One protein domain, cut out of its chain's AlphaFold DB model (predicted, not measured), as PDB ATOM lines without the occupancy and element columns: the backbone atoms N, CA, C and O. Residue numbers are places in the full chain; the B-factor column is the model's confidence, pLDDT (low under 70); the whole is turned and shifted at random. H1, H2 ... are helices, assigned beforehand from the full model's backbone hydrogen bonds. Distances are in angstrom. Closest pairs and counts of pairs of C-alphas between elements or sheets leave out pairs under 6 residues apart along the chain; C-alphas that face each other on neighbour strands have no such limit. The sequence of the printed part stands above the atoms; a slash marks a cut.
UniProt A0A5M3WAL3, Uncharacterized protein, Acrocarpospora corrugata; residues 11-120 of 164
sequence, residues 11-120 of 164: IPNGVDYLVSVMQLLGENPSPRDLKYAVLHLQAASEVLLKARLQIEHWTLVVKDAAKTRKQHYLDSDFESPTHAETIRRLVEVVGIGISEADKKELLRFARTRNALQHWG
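What this domain is: This is residues 11 to 120 of the 164 residues of an uncharacterized protein of Acrocarpospora corrugata (UniProt A0A5M3WAL3). One long helix, H2, is the spine of the domain: H1 folds back along one side of it as a helical hairpin, while a second helical hairpin, H5 and H6, packs obliquely on the other side. At one end of the long axis, H3 folds back beside the last turns of H2, touching its residues 50 to 54, and with H4, which touches no helix, and their links it makes a small, looser head. The printed part has 110 residues with six named helices, H1 to H6 in order along the chain, and no named strand; the class is all helix. It is only just compact, close to loose, with a radius of gyration of the C-alphas of 15.3 A, and only just elongated, spanning 47 by 31 by 28 A.

Where its parts are: H2, residues 31 to 56, is the longest helix at 38.2 A from first to last C-alpha, from (254.706, 216.040, 171.982) to (237.685, 189.389, 150.637). Before it comes H1, residues 11 to 24, 20.1 A long, beginning at C-alpha 11 at (243.004, 192.112, 163.279). After it come H3, residues 58 to 61, and H4, residues 70 to 74. H5, residues 83 to 92, is 14.2 A long, and H6, residues 100 to 118, is 27.1 A long and ends at C-alpha 118 at (260.580, 212.314, 157.229).

How they stand to each other: H2 is the hub and touches H1, H3, H5 and H6. H1 and H2 form a helical hairpin with a shallow tilt of 20 degrees, opposite ways; their closest C-alphas, those of Gly 14 and Ala 44, are 4.6 A apart. H6 touches residues 35 to 45 of H2 at a steep tilt of 52 degrees, opposite ways, closest at the C-alphas of Val 38 and Arg 113, 6.2 A. H5 touches residues 46 to 53 of H2 at 38 degrees, only just a steep tilt, the same way, closest at the C-alphas of Leu 53 and Leu 90, 6.6 A. H5 and H6 are the other helical hairpin, at a shallow tilt of 16 degrees, opposite ways; H5 touches residues 103 to 110 of H6, closest at the C-alphas of Ala 84 and Leu 107, 6.7 A. The helix packing is part aligned, part crossed: two of these four tilts are shallow. H3 touches residues 50 to 54 of H2, with the C-alphas of Leu 53 and Leu 60 closest at 5.6 A. H4 touches no helix but is close to H3, not clearly touching, with the C-alphas of Trp 58 and Tyr 73 closest at 7.5 A. H1 is apart from H5 and H6. Every O i to N i+4 pair is within hydrogen-bond range in H1, H2, H4, H5 and H6; H3 is too short for such a pair.

The domain as a whole: The two C-alphas farthest apart, those of Glu 27 and Lys 67, are 48.5 A from each other. The link from H2 to H3 is tight, the other links are short, and the printed part has no cut. The mean pLDDT of the printed part is 96.4, and no printed residue is under 70.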
ATOM      1  N   ILE A  11     244.092 191.469 162.524       96.94
ATOM      2  CA  ILE A  11     243.004 192.112 163.279       96.94
ATOM      3  C   ILE A  11     243.423 192.386 164.736       96.94
ATOM      4  O   ILE A  11     243.415 193.558 165.110       96.94
ATOM      5  N   PRO A  12     243.860 191.395 165.545       96.81
ATOM      6  CA  PRO A  12     244.358 191.673 166.894       96.81
ATOM      7  C   PRO A  12     245.509 192.680 166.936       96.81
ATOM      8  O   PRO A  12     245.537 193.521 167.825       96.81
ATOM      9  N   ASN A  13     246.416 192.653 165.953       97.06
ATOM     10  CA  ASN A  13     247.510 193.620 165.854       97.06
ATOM     11  C   ASN A  13     246.996 195.051 165.596       97.06
ATOM     12  O   ASN A  13     247.439 196.004 166.223       97.06
ATOM     13  N   GLY A  14     246.020 195.207 164.697       97.88
ATOM     14  CA  GLY A  14     245.364 196.487 164.441       97.88
ATOM     15  C   GLY A  14     244.626 197.028 165.667       97.88
ATOM     16  O   GLY A  14     244.718 198.217 165.953       97.88
ATOM     17  N   VAL A  15     243.940 196.156 166.413       98.00
ATOM     18  CA  VAL A  15     243.248 196.515 167.664       98.00
ATOM     19  C   VAL A  15     244.239 196.918 168.757       98.00
ATOM     20  O   VAL A  15     244.004 197.913 169.438       98.00
ATOM     21  N   ASP A  16     245.362 196.211 168.896       98.31
ATOM     22  CA  ASP A  16     246.416 196.562 169.855       98.31
ATOM     23  C   ASP A  16     246.977 197.973 169.595       98.31
ATOM     24  O   ASP A  16     247.097 198.783 170.518       98.31
ATOM     25  N   TYR A  17     247.188 198.336 168.324       98.50
ATOM     26  CA  TYR A  17     247.545 199.712 167.971       98.50
ATOM     27  C   TYR A  17     246.479 200.730 168.391       98.50
ATOM     28  O   TYR A  17     246.843 201.788 168.903       98.50
ATOM     29  N   LEU A  18     245.183 200.440 168.215       98.25
ATOM     30  CA  LEU A  18     244.112 201.342 168.666       98.25
ATOM     31  C   LEU A  18     244.129 201.528 170.190       98.25
ATOM     32  O   LEU A  18     244.020 202.659 170.662       98.25
ATOM     33  N   VAL A  19     244.337 200.451 170.955       98.00
ATOM     34  CA  VAL A  19     244.477 200.521 172.421       98.00
ATOM     35  C   VAL A  19     245.660 201.407 172.804       98.00
ATOM     36  O   VAL A  19     245.530 202.277 173.666       98.00
ATOM     37  N   SER A  20     246.799 201.246 172.129       98.31
ATOM     38  CA  SER A  20     247.961 202.103 172.357       98.31
ATOM     39  C   SER A  20     247.672 203.573 172.035       98.31
ATOM     40  O   SER A  20     248.051 204.455 172.803       98.31
ATOM     41  N   VAL A  21     246.957 203.861 170.943       98.19
ATOM     42  CA  VAL A  21     246.548 205.230 170.588       98.19
ATOM     43  C   VAL A  21     245.675 205.845 171.677       98.19
ATOM     44  O   VAL A  21     245.923 206.980 172.068       98.19
ATOM     45  N   MET A  22     244.693 205.107 172.201       96.50
ATOM     46  CA  MET A  22     243.824 205.595 173.277       96.50
ATOM     47  C   MET A  22     244.609 205.940 174.551       96.50
ATOM     48  O   MET A  22     244.289 206.919 175.215       96.50
ATOM     49  N   GLN A  23     245.653 205.173 174.874       96.75
ATOM     50  CA  GLN A  23     246.539 205.469 176.005       96.75
ATOM     51  C   GLN A  23     247.390 206.724 175.756       96.75
ATOM     52  O   GLN A  23     247.589 207.527 176.664       96.75
ATOM     53  N   LEU A  24     247.885 206.899 174.528       97.56
ATOM     54  CA  LEU A  24     248.739 208.027 174.141       97.56
ATOM     55  C   LEU A  24     247.960 209.340 173.976       97.56
ATOM     56  O   LEU A  24     248.518 210.406 174.209       97.56
ATOM     57  N   LEU A  25     246.683 209.277 173.591       95.25
ATOM     58  CA  LEU A  25     245.771 210.425 173.499       95.25
ATOM     59  C   LEU A  25     245.070 210.741 174.835       95.25
ATOM     60  O   LEU A  25     244.001 211.347 174.831       95.25
ATOM     61  N   GLY A  26     245.641 210.306 175.964       89.69
ATOM     62  CA  GLY A  26     245.126 210.603 177.302       89.69
ATOM     63  C   GLY A  26     245.092 212.103 177.633       89.69
ATOM     64  O   GLY A  26     245.286 212.967 176.781       89.69
ATOM     65  N   GLU A  27     244.846 212.442 178.899       83.88
ATOM     66  CA  GLU A  27     244.746 213.846 179.318       83.88
ATOM     67  C   GLU A  27     246.076 214.597 179.124       83.88
ATOM     68  O   GLU A  27     247.084 214.265 179.744       83.88
ATOM     69  N   ASN A  28     246.056 215.650 178.295       89.69
ATOM     70  CA  ASN A  28     247.206 216.501 177.954       89.69
ATOM     71  C   ASN A  28     248.409 215.719 177.380       89.69
ATOM     72  O   ASN A  28     249.460 215.634 178.028       89.69
ATOM     73  N   PRO A  29     248.296 215.173 176.157       94.50
ATOM     74  CA  PRO A  29     249.349 214.361 175.565       94.50
ATOM     75  C   PRO A  29     250.612 215.193 175.319       94.50
ATOM     76  O   PRO A  29     250.574 216.306 174.782       94.50
ATOM     77  N   SER A  30     251.774 214.651 175.685       96.06
ATOM     78  CA  SER A  30     253.041 215.317 175.387       96.06
ATOM     79  C   SER A  30     253.325 215.304 173.875       96.06
ATOM     80  O   SER A  30     252.779 214.480 173.134       96.06
ATOM     81  N   PRO A  31     254.269 216.127 173.377       95.12
ATOM     82  CA  PRO A  31     254.706 216.040 171.982       95.12
ATOM     83  C   PRO A  31     255.220 214.647 171.586       95.12
ATOM     84  O   PRO A  31     255.146 214.254 170.421       95.12
ATOM     85  N   ARG A  32     255.762 213.888 172.550       96.38
ATOM     86  CA  ARG A  32     256.173 212.500 172.329       96.38
ATOM     87  C   ARG A  32     254.957 211.592 172.188       96.38
ATOM     88  O   ARG A  32     254.955 210.764 171.281       96.38
ATOM     89  N   ASP A  33     253.951 211.761 173.033       97.69
ATOM     90  CA  ASP A  33     252.750 210.925 173.002       97.69
ATOM     91  C   ASP A  33     251.985 211.138 171.702       97.69
ATOM     92  O   ASP A  33     251.702 210.172 171.001       97.69
ATOM     93  N   LEU A  34     251.803 212.395 171.281       96.44
ATOM     94  CA  LEU A  34     251.213 212.728 169.982       96.44
ATOM     95  C   LEU A  34     251.989 212.121 168.815       96.44
ATOM     96  O   LEU A  34     251.394 211.621 167.860       96.44
ATOM     97  N   LYS A  35     253.324 212.120 168.895       96.50
ATOM     98  CA  LYS A  35     254.157 211.516 167.856       96.50
ATOM     99  C   LYS A  35     253.863 210.028 167.697       96.50
ATOM    100  O   LYS A  35     253.661 209.563 166.576       96.50
ATOM    101  N   TYR A  36     253.841 209.289 168.802       98.06
ATOM    102  CA  TYR A  36     253.576 207.853 168.763       98.06
ATOM    103  C   TYR A  36     252.102 207.537 168.507       98.06
ATOM    104  O   TYR A  36     251.828 206.577 167.797       98.06
ATOM    105  N   ALA A  37     251.167 208.379 168.955       98.00
ATOM    106  CA  ALA A  37     249.754 208.248 168.623       98.00
ATOM    107  C   ALA A  37     249.550 208.328 167.106       98.00
ATOM    108  O   ALA A  37     248.878 207.477 166.534       98.00
ATOM    109  N   VAL A  38     250.198 209.281 166.423       98.00
ATOM    110  CA  VAL A  38     250.127 209.384 164.957       98.00
ATOM    111  C   VAL A  38     250.724 208.158 164.264       98.00
ATOM    112  O   VAL A  38     250.138 207.645 163.309       98.00
ATOM    113  N   LEU A  39     251.874 207.668 164.737       98.31
ATOM    114  CA  LEU A  39     252.519 206.482 164.166       98.31
ATOM    115  C   LEU A  39     251.660 205.222 164.348       98.31
ATOM    116  O   LEU A  39     251.432 204.500 163.378       98.31
ATOM    117  N   HIS A  40     251.164 204.977 165.562       98.62
ATOM    118  CA  HIS A  40     250.352 203.804 165.882       98.62
ATOM    119  C   HIS A  40     248.991 203.866 165.200       98.62
ATOM    120  O   HIS A  40     248.547 202.867 164.644       98.62
ATOM    121  N   LEU A  41     248.357 205.039 165.148       98.62
ATOM    122  CA  LEU A  41     247.063 205.181 164.491       98.62
ATOM    123  C   LEU A  41     247.170 204.942 162.985       98.62
ATOM    124  O   LEU A  41     246.315 204.273 162.414       98.62
ATOM    125  N   GLN A  42     248.248 205.400 162.341       98.25
ATOM    126  CA  GLN A  42     248.470 205.100 160.927       98.25
ATOM    127  C   GLN A  42     248.765 203.612 160.695       98.25
ATOM    128  O   GLN A  42     248.306 203.053 159.695       98.25
ATOM    129  N   ALA A  43     249.506 202.961 161.599       98.38
ATOM    130  CA  ALA A  43     249.710 201.516 161.548       98.38
ATOM    131  C   ALA A  43     248.375 200.765 161.687       98.38
ATOM    132  O   ALA A  43     248.091 199.883 160.877       98.38
ATOM    133  N   ALA A  44     247.513 201.177 162.624       98.62
ATOM    134  CA  ALA A  44     246.161 200.645 162.771       98.62
ATOM    135  C   ALA A  44     245.337 200.829 161.489       98.62
ATOM    136  O   ALA A  44     244.752 199.862 161.002       98.62
ATOM    137  N   SER A  45     245.338 202.033 160.893       98.62
ATOM    138  CA  SER A  45     244.629 202.291 159.634       98.62
ATOM    139  C   SER A  45     245.098 201.357 158.522       98.62
ATOM    140  O   SER A  45     244.282 200.740 157.845       98.62
ATOM    141  N   GLU A  46     246.408 201.227 158.314       98.12
ATOM    142  CA  GLU A  46     246.940 200.366 157.255       98.12
ATOM    143  C   GLU A  46     246.619 198.887 157.494       98.12
ATOM    144  O   GLU A  46     246.197 198.200 156.560       98.12
ATOM    145  N   VAL A  47     246.781 198.406 158.727       98.31
ATOM    146  CA  VAL A  47     246.562 197.001 159.087       98.31
ATOM    147  C   VAL A  47     245.087 196.621 158.983       98.31
ATOM    148  O   VAL A  47     244.769 195.628 158.333       98.31
ATOM    149  N   LEU A  48     244.178 197.405 159.568       98.56
ATOM    150  CA  LEU A  48     242.749 197.071 159.613       98.56
ATOM    151  C   LEU A  48     242.093 197.162 158.228       98.56
ATOM    152  O   LEU A  48     241.362 196.253 157.829       98.56
ATOM    153  N   LEU A  49     242.407 198.203 157.449       98.56
ATOM    154  CA  LEU A  49     241.881 198.347 156.088       98.56
ATOM    155  C   LEU A  49     242.358 197.199 155.182       98.56
ATOM    156  O   LEU A  49     241.569 196.627 154.426       98.56
ATOM    157  N   LYS A  50     243.636 196.806 155.284       98.44
ATOM    158  CA  LYS A  50     244.172 195.661 154.528       98.44
ATOM    159  C   LYS A  50     243.639 194.326 155.038       98.44
ATOM    160  O   LYS A  50     243.403 193.446 154.217       98.44
ATOM    161  N   ALA A  51     243.386 194.177 156.337       98.00
ATOM    162  CA  ALA A  51     242.753 192.976 156.877       98.00
ATOM    163  C   ALA A  51     241.380 192.742 156.232       98.00
ATOM    164  O   ALA A  51     241.080 191.621 155.824       98.00
ATOM    165  N   ARG A  52     240.580 193.800 156.030       97.88
ATOM    166  CA  ARG A  52     239.293 193.665 155.333       97.88
ATOM    167  C   ARG A  52     239.448 193.258 153.867       97.88
ATOM    168  O   ARG A  52     238.687 192.410 153.401       97.88
ATOM    169  N   LEU A  53     240.431 193.807 153.148       98.31
ATOM    170  CA  LEU A  53     240.752 193.356 151.785       98.31
ATOM    171  C   LEU A  53     241.189 191.888 151.759       98.31
ATOM    172  O   LEU A  53     240.793 191.145 150.869       98.31
ATOM    173  N   GLN A  54     241.989 191.466 152.736       96.81
ATOM    174  CA  GLN A  54     242.476 190.095 152.847       96.81
ATOM    175  C   GLN A  54     241.347 189.092 153.113       96.81
ATOM    176  O   GLN A  54     241.396 187.992 152.565       96.81
ATOM    177  N   ILE A  55     240.343 189.471 153.917       96.25
ATOM    178  CA  ILE A  55     239.119 188.678 154.124       96.25
ATOM    179  C   ILE A  55     238.386 188.459 152.799       96.25
ATOM    180  O   ILE A  55     237.902 187.359 152.556       96.25
ATOM    181  N   GLU A  56     238.326 189.489 151.948       97.12
ATOM    182  CA  GLU A  56     237.685 189.389 150.637       97.12
ATOM    183  C   GLU A  56     238.469 188.452 149.714       97.12
ATOM    184  O   GLU A  56     237.960 187.437 149.245       97.12
ATOM    185  N   HIS A  57     239.733 188.794 149.449       97.25
ATOM    186  CA  HIS A  57     240.630 187.968 148.663       97.25
ATOM    187  C   HIS A  57     242.079 188.447 148.797       97.25
ATOM    188  O   HIS A  57     242.380 189.638 148.691       97.25
ATOM    189  N   TRP A  58     243.021 187.510 148.924       96.88
ATOM    190  CA  TRP A  58     244.444 187.816 149.118       96.88
ATOM    191  C   TRP A  58     245.054 188.703 148.020       96.88
ATOM    192  O   TRP A  58     245.920 189.529 148.298       96.88
ATOM    193  N   THR A  59     244.592 188.592 146.770       97.62
ATOM    194  CA  THR A  59     245.118 189.419 145.666       97.62
ATOM    195  C   THR A  59     244.858 190.909 145.872       97.62
ATOM    196  O   THR A  59     245.596 191.734 145.340       97.62
ATOM    197  N   LEU A  60     243.850 191.281 146.669       98.19
ATOM    198  CA  LEU A  60     243.520 192.679 146.929       98.19
ATOM    199  C   LEU A  60     244.522 193.366 147.856       98.19
ATOM    200  O   LEU A  60     244.598 194.593 147.843       98.19
ATOM    201  N   VAL A  61     245.344 192.616 148.596       97.69
ATOM    202  CA  VAL A  61     246.466 193.176 149.369       97.69
ATOM    203  C   VAL A  61     247.803 193.086 148.636       97.69
ATOM    204  O   VAL A  61     248.820 193.500 149.183       97.69
ATOM    205  N   VAL A  62     247.809 192.633 147.382       97.44
ATOM    206  CA  VAL A  62     249.000 192.567 146.528       97.44
ATOM    207  C   VAL A  62     248.949 193.675 145.479       97.44
ATOM    208  O   VAL A  62     247.933 193.874 144.810       97.44
ATOM    209  N   LYS A  63     250.038 194.431 145.322       95.69
ATOM    210  CA  LYS A  63     250.110 195.567 144.393       95.69
ATOM    211  C   LYS A  63     249.936 195.129 142.936       95.69
ATOM    212  O   LYS A  63     249.085 195.696 142.257       95.69
ATOM    213  N   ASP A  64     250.674 194.109 142.492       92.69
ATOM    214  CA  ASP A  64     250.601 193.539 141.137       92.69
ATOM    215  C   ASP A  64     250.188 192.056 141.193       92.69
ATOM    216  O   ASP A  64     251.007 191.135 141.126       92.69
ATOM    217  N   ALA A  65     248.887 191.823 141.373       92.06
ATOM    218  CA  ALA A  65     248.330 190.478 141.516       92.06
ATOM    219  C   ALA A  65     248.523 189.602 140.265       92.06
ATOM    220  O   ALA A  65     248.635 188.387 140.391       92.06
ATOM    221  N   ALA A  66     248.612 190.202 139.072       92.00
ATOM    222  CA  ALA A  66     248.830 189.464 137.829       92.00
ATOM    223  C   ALA A  66     250.232 188.832 137.760       92.00
ATOM    224  O   ALA A  66     250.417 187.814 137.094       92.00
ATOM    225  N   LYS A  67     251.213 189.416 138.460       91.50
ATOM    226  CA  LYS A  67     252.603 188.933 138.495       91.50
ATOM    227  C   LYS A  67     252.978 188.195 139.775       91.50
ATOM    228  O   LYS A  67     254.093 187.691 139.875       91.50
ATOM    229  N   THR A  68     252.071 188.103 140.743       93.44
ATOM    230  CA  THR A  68     252.370 187.518 142.054       93.44
ATOM    231  C   THR A  68     251.716 186.152 142.184       93.44
ATOM    232  O   THR A  68     250.500 186.015 142.073       93.44
ATOM    233  N   ARG A  69     252.515 185.114 142.451       94.44
ATOM    234  CA  ARG A  69     251.979 183.772 142.731       94.44
ATOM    235  C   ARG A  69     251.474 183.705 144.169       94.44
ATOM    236  O   ARG A  69     252.044 184.334 145.054       94.44
ATOM    237  N   LYS A  70     250.474 182.856 144.425       95.06
ATOM    238  CA  LYS A  70     249.912 182.646 145.770       95.06
ATOM    239  C   LYS A  70     250.973 182.296 146.826       95.06
ATOM    240  O   LYS A  70     250.837 182.719 147.965       95.06
ATOM    241  N   GLN A  71     252.028 181.571 146.449       96.69
ATOM    242  CA  GLN A  71     253.115 181.214 147.364       96.69
ATOM    243  C   GLN A  71     253.857 182.448 147.908       96.69
ATOM    244  O   GLN A  71     254.015 182.558 149.113       96.69
ATOM    245  N   HIS A  72     254.180 183.431 147.058       95.75
ATOM    246  CA  HIS A  72     254.791 184.695 147.494       95.75
ATOM    247  C   HIS A  72     253.920 185.436 148.515       95.75
ATOM    248  O   HIS A  72     254.423 186.008 149.473       95.75
ATOM    249  N   TYR A  73     252.596 185.384 148.352       94.81
ATOM    250  CA  TYR A  73     251.679 185.930 149.347       94.81
ATOM    251  C   TYR A  73     251.751 185.185 150.693       94.81
ATOM    252  O   TYR A  73     251.808 185.832 151.736       94.81
ATOM    253  N   LEU A  74     251.777 183.846 150.679       94.44
ATOM    254  CA  LEU A  74     251.900 183.028 151.895       94.44
ATOM    255  C   LEU A  74     253.235 183.259 152.616       94.44
ATOM    256  O   LEU A  74     253.266 183.286 153.844       94.44
ATOM    257  N   ASP A  75     254.300 183.496 151.853       95.50
ATOM    258  CA  ASP A  75     255.645 183.773 152.363       95.50
ATOM    259  C   ASP A  75     255.853 185.257 152.724       95.50
ATOM    260  O   ASP A  75     256.930 185.646 153.166       95.50
ATOM    261  N   SER A  76     254.820 186.099 152.564       93.25
ATOM    262  CA  SER A  76     254.883 187.560 152.753       93.25
ATOM    263  C   SER A  76     255.912 188.283 151.867       93.25
ATOM    264  O   SER A  76     256.318 189.405 152.161       93.25
ATOM    265  N   ASP A  77     256.293 187.668 150.750       95.75
ATOM    266  CA  ASP A  77     257.234 188.182 149.754       95.75
ATOM    267  C   ASP A  77     256.490 188.925 148.632       95.75
ATOM    268  O   ASP A  77     256.377 188.462 147.498       95.75
ATOM    269  N   PHE A  78     255.883 190.067 148.960       95.31
ATOM    270  CA  PHE A  78     255.153 190.872 147.980       95.31
ATOM    271  C   PHE A  78     255.100 192.355 148.351       95.31
ATOM    272  O   PHE A  78     255.142 192.747 149.516       95.31
ATOM    273  N   GLU A  79     254.913 193.205 147.341       96.38
ATOM    274  CA  GLU A  79     254.578 194.609 147.566       96.38
ATOM    275  C   GLU A  79     253.082 194.761 147.849       96.38
ATOM    276  O   GLU A  79     252.235 194.344 147.054       96.38
ATOM    277  N   SER A  80     252.743 195.409 148.962       96.56
ATOM    278  CA  SER A  80     251.355 195.746 149.291       96.56
ATOM    279  C   SER A  80     250.905 197.055 148.614       96.56
ATOM    280  O   SER A  80     251.745 197.888 148.258       96.56
ATOM    281  N   PRO A  81     249.590 197.279 148.404       97.12
ATOM    282  CA  PRO A  81     249.098 198.518 147.816       97.12
ATOM    283  C   PRO A  81     249.375 199.724 148.720       97.12
ATOM    284  O   PRO A  81     249.513 199.615 149.946       97.12
ATOM    285  N   THR A  82     249.401 200.902 148.095       96.94
ATOM    286  CA  THR A  82     249.452 202.185 148.804       96.94
ATOM    287  C   THR A  82     248.185 202.391 149.637       96.94
ATOM    288  O   THR A  82     247.169 201.723 149.430       96.94
ATOM    289  N   HIS A  83     248.211 203.346 150.568       96.19
ATOM    290  CA  HIS A  83     247.036 203.669 151.382       96.19
ATOM    291  C   HIS A  83     245.839 204.114 150.520       96.19
ATOM    292  O   HIS A  83     244.724 203.638 150.709       96.19
ATOM    293  N   ALA A  84     246.088 204.947 149.505       97.31
ATOM    294  CA  ALA A  84     245.058 205.383 148.564       97.31
ATOM    295  C   ALA A  84     244.476 204.222 147.748       97.31
ATOM    296  O   ALA A  84     243.261 204.104 147.633       97.31
ATOM    297  N   GLU A  85     245.331 203.331 147.244       98.25
ATOM    298  CA  GLU A  85     244.877 202.153 146.504       98.25
ATOM    299  C   GLU A  85     244.109 201.172 147.402       98.25
ATOM    300  O   GLU A  85     243.144 200.557 146.960       98.25
ATOM    301  N   THR A  86     244.486 201.060 148.678       98.44
ATOM    302  CA  THR A  86     243.763 200.248 149.671       98.44
ATOM    303  C   THR A  86     242.333 200.763 149.853       98.44
ATOM    304  O   THR A  86     241.385 199.990 149.731       98.44
ATOM    305  N   ILE A  87     242.165 202.074 150.074       98.38
ATOM    306  CA  ILE A  87     240.843 202.714 150.202       98.38
ATOM    307  C   ILE A  87     240.038 202.550 148.910       98.38
ATOM    308  O   ILE A  87     238.867 202.179 148.964       98.38
ATOM    309  N   ARG A  88     240.667 202.772 147.746       98.31
ATOM    310  CA  ARG A  88     240.020 202.587 146.442       98.31
ATOM    311  C   ARG A  88     239.472 201.170 146.293       98.31
ATOM    312  O   ARG A  88     238.303 201.014 145.971       98.31
ATOM    313  N   ARG A  89     240.279 200.142 146.579       98.50
ATOM    314  CA  ARG A  89     239.857 198.732 146.498       98.50
ATOM    315  C   ARG A  89     238.701 198.418 147.448       98.50
ATOM    316  O   ARG A  89     237.767 197.744 147.033       98.50
ATOM    317  N   LEU A  90     238.729 198.919 148.687       98.50
ATOM    318  CA  LEU A  90     237.628 198.713 149.641       98.50
ATOM    319  C   LEU A  90     236.302 199.269 149.109       98.50
ATOM    320  O   LEU A  90     235.266 198.629 149.240       98.50
ATOM    321  N   VAL A  91     236.338 200.439 148.476       98.19
ATOM    322  CA  VAL A  91     235.132 201.096 147.959       98.19
ATOM    323  C   VAL A  91     234.689 200.484 146.632       98.19
ATOM    324  O   VAL A  91     233.545 200.075 146.492       98.19
ATOM    325  N   GLU A  92     235.587 200.430 145.650       98.25
ATOM    326  CA  GLU A  92     235.246 200.112 144.258       98.25
ATOM    327  C   GLU A  92     235.165 198.611 143.981       98.25
ATOM    328  O   GLU A  92     234.444 198.204 143.076       98.25
ATOM    329  N   VAL A  93     235.917 197.789 144.720       97.88
ATOM    330  CA  VAL A  93     235.978 196.335 144.493       97.88
ATOM    331  C   VAL A  93     235.181 195.586 145.551       97.88
ATOM    332  O   VAL A  93     234.384 194.723 145.208       97.88
ATOM    333  N   VAL A  94     235.377 195.922 146.829       97.69
ATOM    334  CA  VAL A  94     234.668 195.258 147.938       97.69
ATOM    335  C   VAL A  94     233.264 195.837 148.153       97.69
ATOM    336  O   VAL A  94     232.401 195.163 148.704       97.69
ATOM    337  N   GLY A  95     233.004 197.069 147.703       97.00
ATOM    338  CA  GLY A  95     231.691 197.707 147.834       97.00
ATOM    339  C   GLY A  95     231.408 198.281 149.225       97.00
ATOM    340  O   GLY A  95     230.248 198.429 149.602       97.00
ATOM    341  N   ILE A  96     232.445 198.601 150.007       96.31
ATOM    342  CA  ILE A  96     232.286 199.166 151.354       96.31
ATOM    343  C   ILE A  96     231.995 200.663 151.264       96.31
ATOM    344  O   ILE A  96     232.741 201.433 150.649       96.31
ATOM    345  N   GLY A  97     230.932 201.089 151.945       94.75
ATOM    346  CA  GLY A  97     230.584 202.495 152.098       94.75
ATOM    347  C   GLY A  97     231.567 203.224 153.011       94.75
ATOM    348  O   GLY A  97     231.442 203.170 154.228       94.75
ATOM    349  N   ILE A  98     232.527 203.939 152.425       96.88
ATOM    350  CA  ILE A  98     233.381 204.904 153.134       96.88
ATOM    351  C   ILE A  98     232.995 206.296 152.641       96.88
ATOM    352  O   ILE A  98     232.982 206.534 151.430       96.88
ATOM    353  N   SER A  99     232.676 207.213 153.554       97.00
ATOM    354  CA  SER A  99     232.286 208.574 153.182       97.00
ATOM    355  C   SER A  99     233.459 209.339 152.552       97.00
ATOM    356  O   SER A  99     234.621 209.093 152.871       97.00
ATOM    357  N   GLU A 100     233.185 210.307 151.674       96.50
ATOM    358  CA  GLU A 100     234.246 211.150 151.093       96.50
ATOM    359  C   GLU A 100     235.026 211.936 152.160       96.50
ATOM    360  O   GLU A 100     236.227 212.174 152.007       96.50
ATOM    361  N   ALA A 101     234.363 212.299 153.262       96.62
ATOM    362  CA  ALA A 101     235.002 212.941 154.403       96.62
ATOM    363  C   ALA A 101     236.026 212.006 155.067       96.62
ATOM    364  O   ALA A 101     237.187 212.391 155.221       96.62
ATOM    365  N   ASP A 102     235.636 210.762 155.362       97.44
ATOM    366  CA  ASP A 102     236.532 209.760 155.950       97.44
ATOM    367  C   ASP A 102     237.709 209.448 155.012       97.44
ATOM    368  O   ASP A 102     238.864 209.444 155.443       97.44
ATOM    369  N   LYS A 103     237.460 209.271 153.701       97.38
ATOM    370  CA  LYS A 103     238.531 209.054 152.704       97.38
ATOM    371  C   LYS A 103     239.549 210.188 152.732       97.38
ATOM    372  O   LYS A 103     240.760 209.952 152.738       97.38
ATOM    373  N   LYS A 104     239.065 211.433 152.731       97.12
ATOM    374  CA  LYS A 104     239.918 212.621 152.740       97.12
ATOM    375  C   LYS A 104     240.758 212.692 154.011       97.12
ATOM    376  O   LYS A 104     241.951 212.989 153.909       97.12
ATOM    377  N   GLU A 105     240.170 212.410 155.171       97.06
ATOM    378  CA  GLU A 105     240.885 212.449 156.447       97.06
ATOM    379  C   GLU A 105     241.897 211.308 156.584       97.06
ATOM    380  O   GLU A 105     243.042 211.589 156.934       97.06
ATOM    381  N   LEU A 106     241.583 210.076 156.170       97.81
ATOM    382  CA  LEU A 106     242.557 208.973 156.110       97.81
ATOM    383  C   LEU A 106     243.774 209.327 155.240       97.81
ATOM    384  O   LEU A 106     244.929 209.198 155.652       97.81
ATOM    385  N   LEU A 107     243.530 209.854 154.036       97.06
ATOM    386  CA  LEU A 107     244.600 210.261 153.123       97.06
ATOM    387  C   LEU A 107     245.418 211.434 153.669       97.06
ATOM    388  O   LEU A 107     246.639 211.490 153.485       97.06
ATOM    389  N   ARG A 108     244.765 212.398 154.321       95.44
ATOM    390  CA  ARG A 108     245.437 213.514 154.992       95.44
ATOM    391  C   ARG A 108     246.269 213.026 156.170       95.44
ATOM    392  O   ARG A 108     247.391 213.502 156.349       95.44
ATOM    393  N   PHE A 109     245.772 212.068 156.936       96.50
ATOM    394  CA  PHE A 109     246.477 211.506 158.077       96.50
ATOM    395  C   PHE A 109     247.727 210.735 157.649       96.50
ATOM    396  O   PHE A 109     248.805 210.990 158.182       96.50
ATOM    397  N   ALA A 110     247.646 209.945 156.576       96.00
ATOM    398  CA  ALA A 110     248.817 209.305 155.974       96.00
ATOM    399  C   ALA A 110     249.903 210.328 155.573       96.00
ATOM    400  O   ALA A 110     251.089 210.122 155.835       96.00
ATOM    401  N   ARG A 111     249.511 211.479 154.999       94.81
ATOM    402  CA  ARG A 111     250.450 212.584 154.714       94.81
ATOM    403  C   ARG A 111     251.030 213.205 155.986       94.81
ATOM    404  O   ARG A 111     252.218 213.504 156.016       94.81
ATOM    405  N   THR A 112     250.212 213.360 157.026       93.88
ATOM    406  CA  THR A 112     250.633 213.865 158.348       93.88
ATOM    407  C   THR A 112     251.717 212.973 158.939       93.88
ATOM    408  O   THR A 112     252.780 213.462 159.313       93.88
ATOM    409  N   ARG A 113     251.496 211.652 158.927       96.75
ATOM    410  CA  ARG A 113     252.487 210.664 159.359       96.75
ATOM    411  C   ARG A 113     253.770 210.756 158.536       96.75
ATOM    412  O   ARG A 113     254.853 210.732 159.110       96.75
ATOM    413  N   ASN A 114     253.676 210.885 157.210       96.38
ATOM    414  CA  ASN A 114     254.858 211.016 156.348       96.38
ATOM    415  C   ASN A 114     255.672 212.278 156.664       96.38
ATOM    416  O   ASN A 114     256.895 212.209 156.752       96.38
ATOM    417  N   ALA A 115     255.003 213.417 156.860       95.12
ATOM    418  CA  ALA A 115     255.644 214.663 157.269       95.12
ATOM    419  C   ALA A 115     256.307 214.540 158.645       95.12
ATOM    420  O   ALA A 115     257.450 214.960 158.815       95.12
ATOM    421  N   LEU A 116     255.626 213.910 159.603       95.12
ATOM    422  CA  LEU A 116     256.162 213.656 160.938       95.12
ATOM    423  C   LEU A 116     257.414 212.774 160.897       95.12
ATOM    424  O   LEU A 116     258.379 213.071 161.592       95.12
ATOM    425  N   GLN A 117     257.407 211.719 160.079       94.94
ATOM    426  CA  GLN A 117     258.493 210.740 160.031       94.94
ATOM    427  C   GLN A 117     259.719 211.240 159.259       94.94
ATOM    428  O   GLN A 117     260.843 210.892 159.611       94.94
ATOM    429  N   HIS A 118     259.516 212.025 158.196       95.12
ATOM    430  CA  HIS A 118     260.580 212.314 157.229       95.12
ATOM    431  C   HIS A 118     260.917 213.801 157.067       95.12
ATOM    432  O   HIS A 118     262.017 214.106 156.616       95.12
ATOM    433  N   TRP A 119     260.013 214.724 157.416       92.25
ATOM    434  CA  TRP A 119     260.109 216.126 156.972       92.25
ATOM    435  C   TRP A 119     259.956 217.175 158.081       92.25
ATOM    436  O   TRP A 119     259.944 218.364 157.783       92.25
ATOM    437  N   GLY A 120     259.844 216.767 159.350       89.56
ATOM    438  CA  GLY A 120     259.744 217.702 160.476       89.56
ATOM    439  C   GLY A 120     258.401 218.437 160.533       89.56
ATOM    440  O   GLY A 120     258.351 219.662 160.435       89.56
TER     441      GLY A 120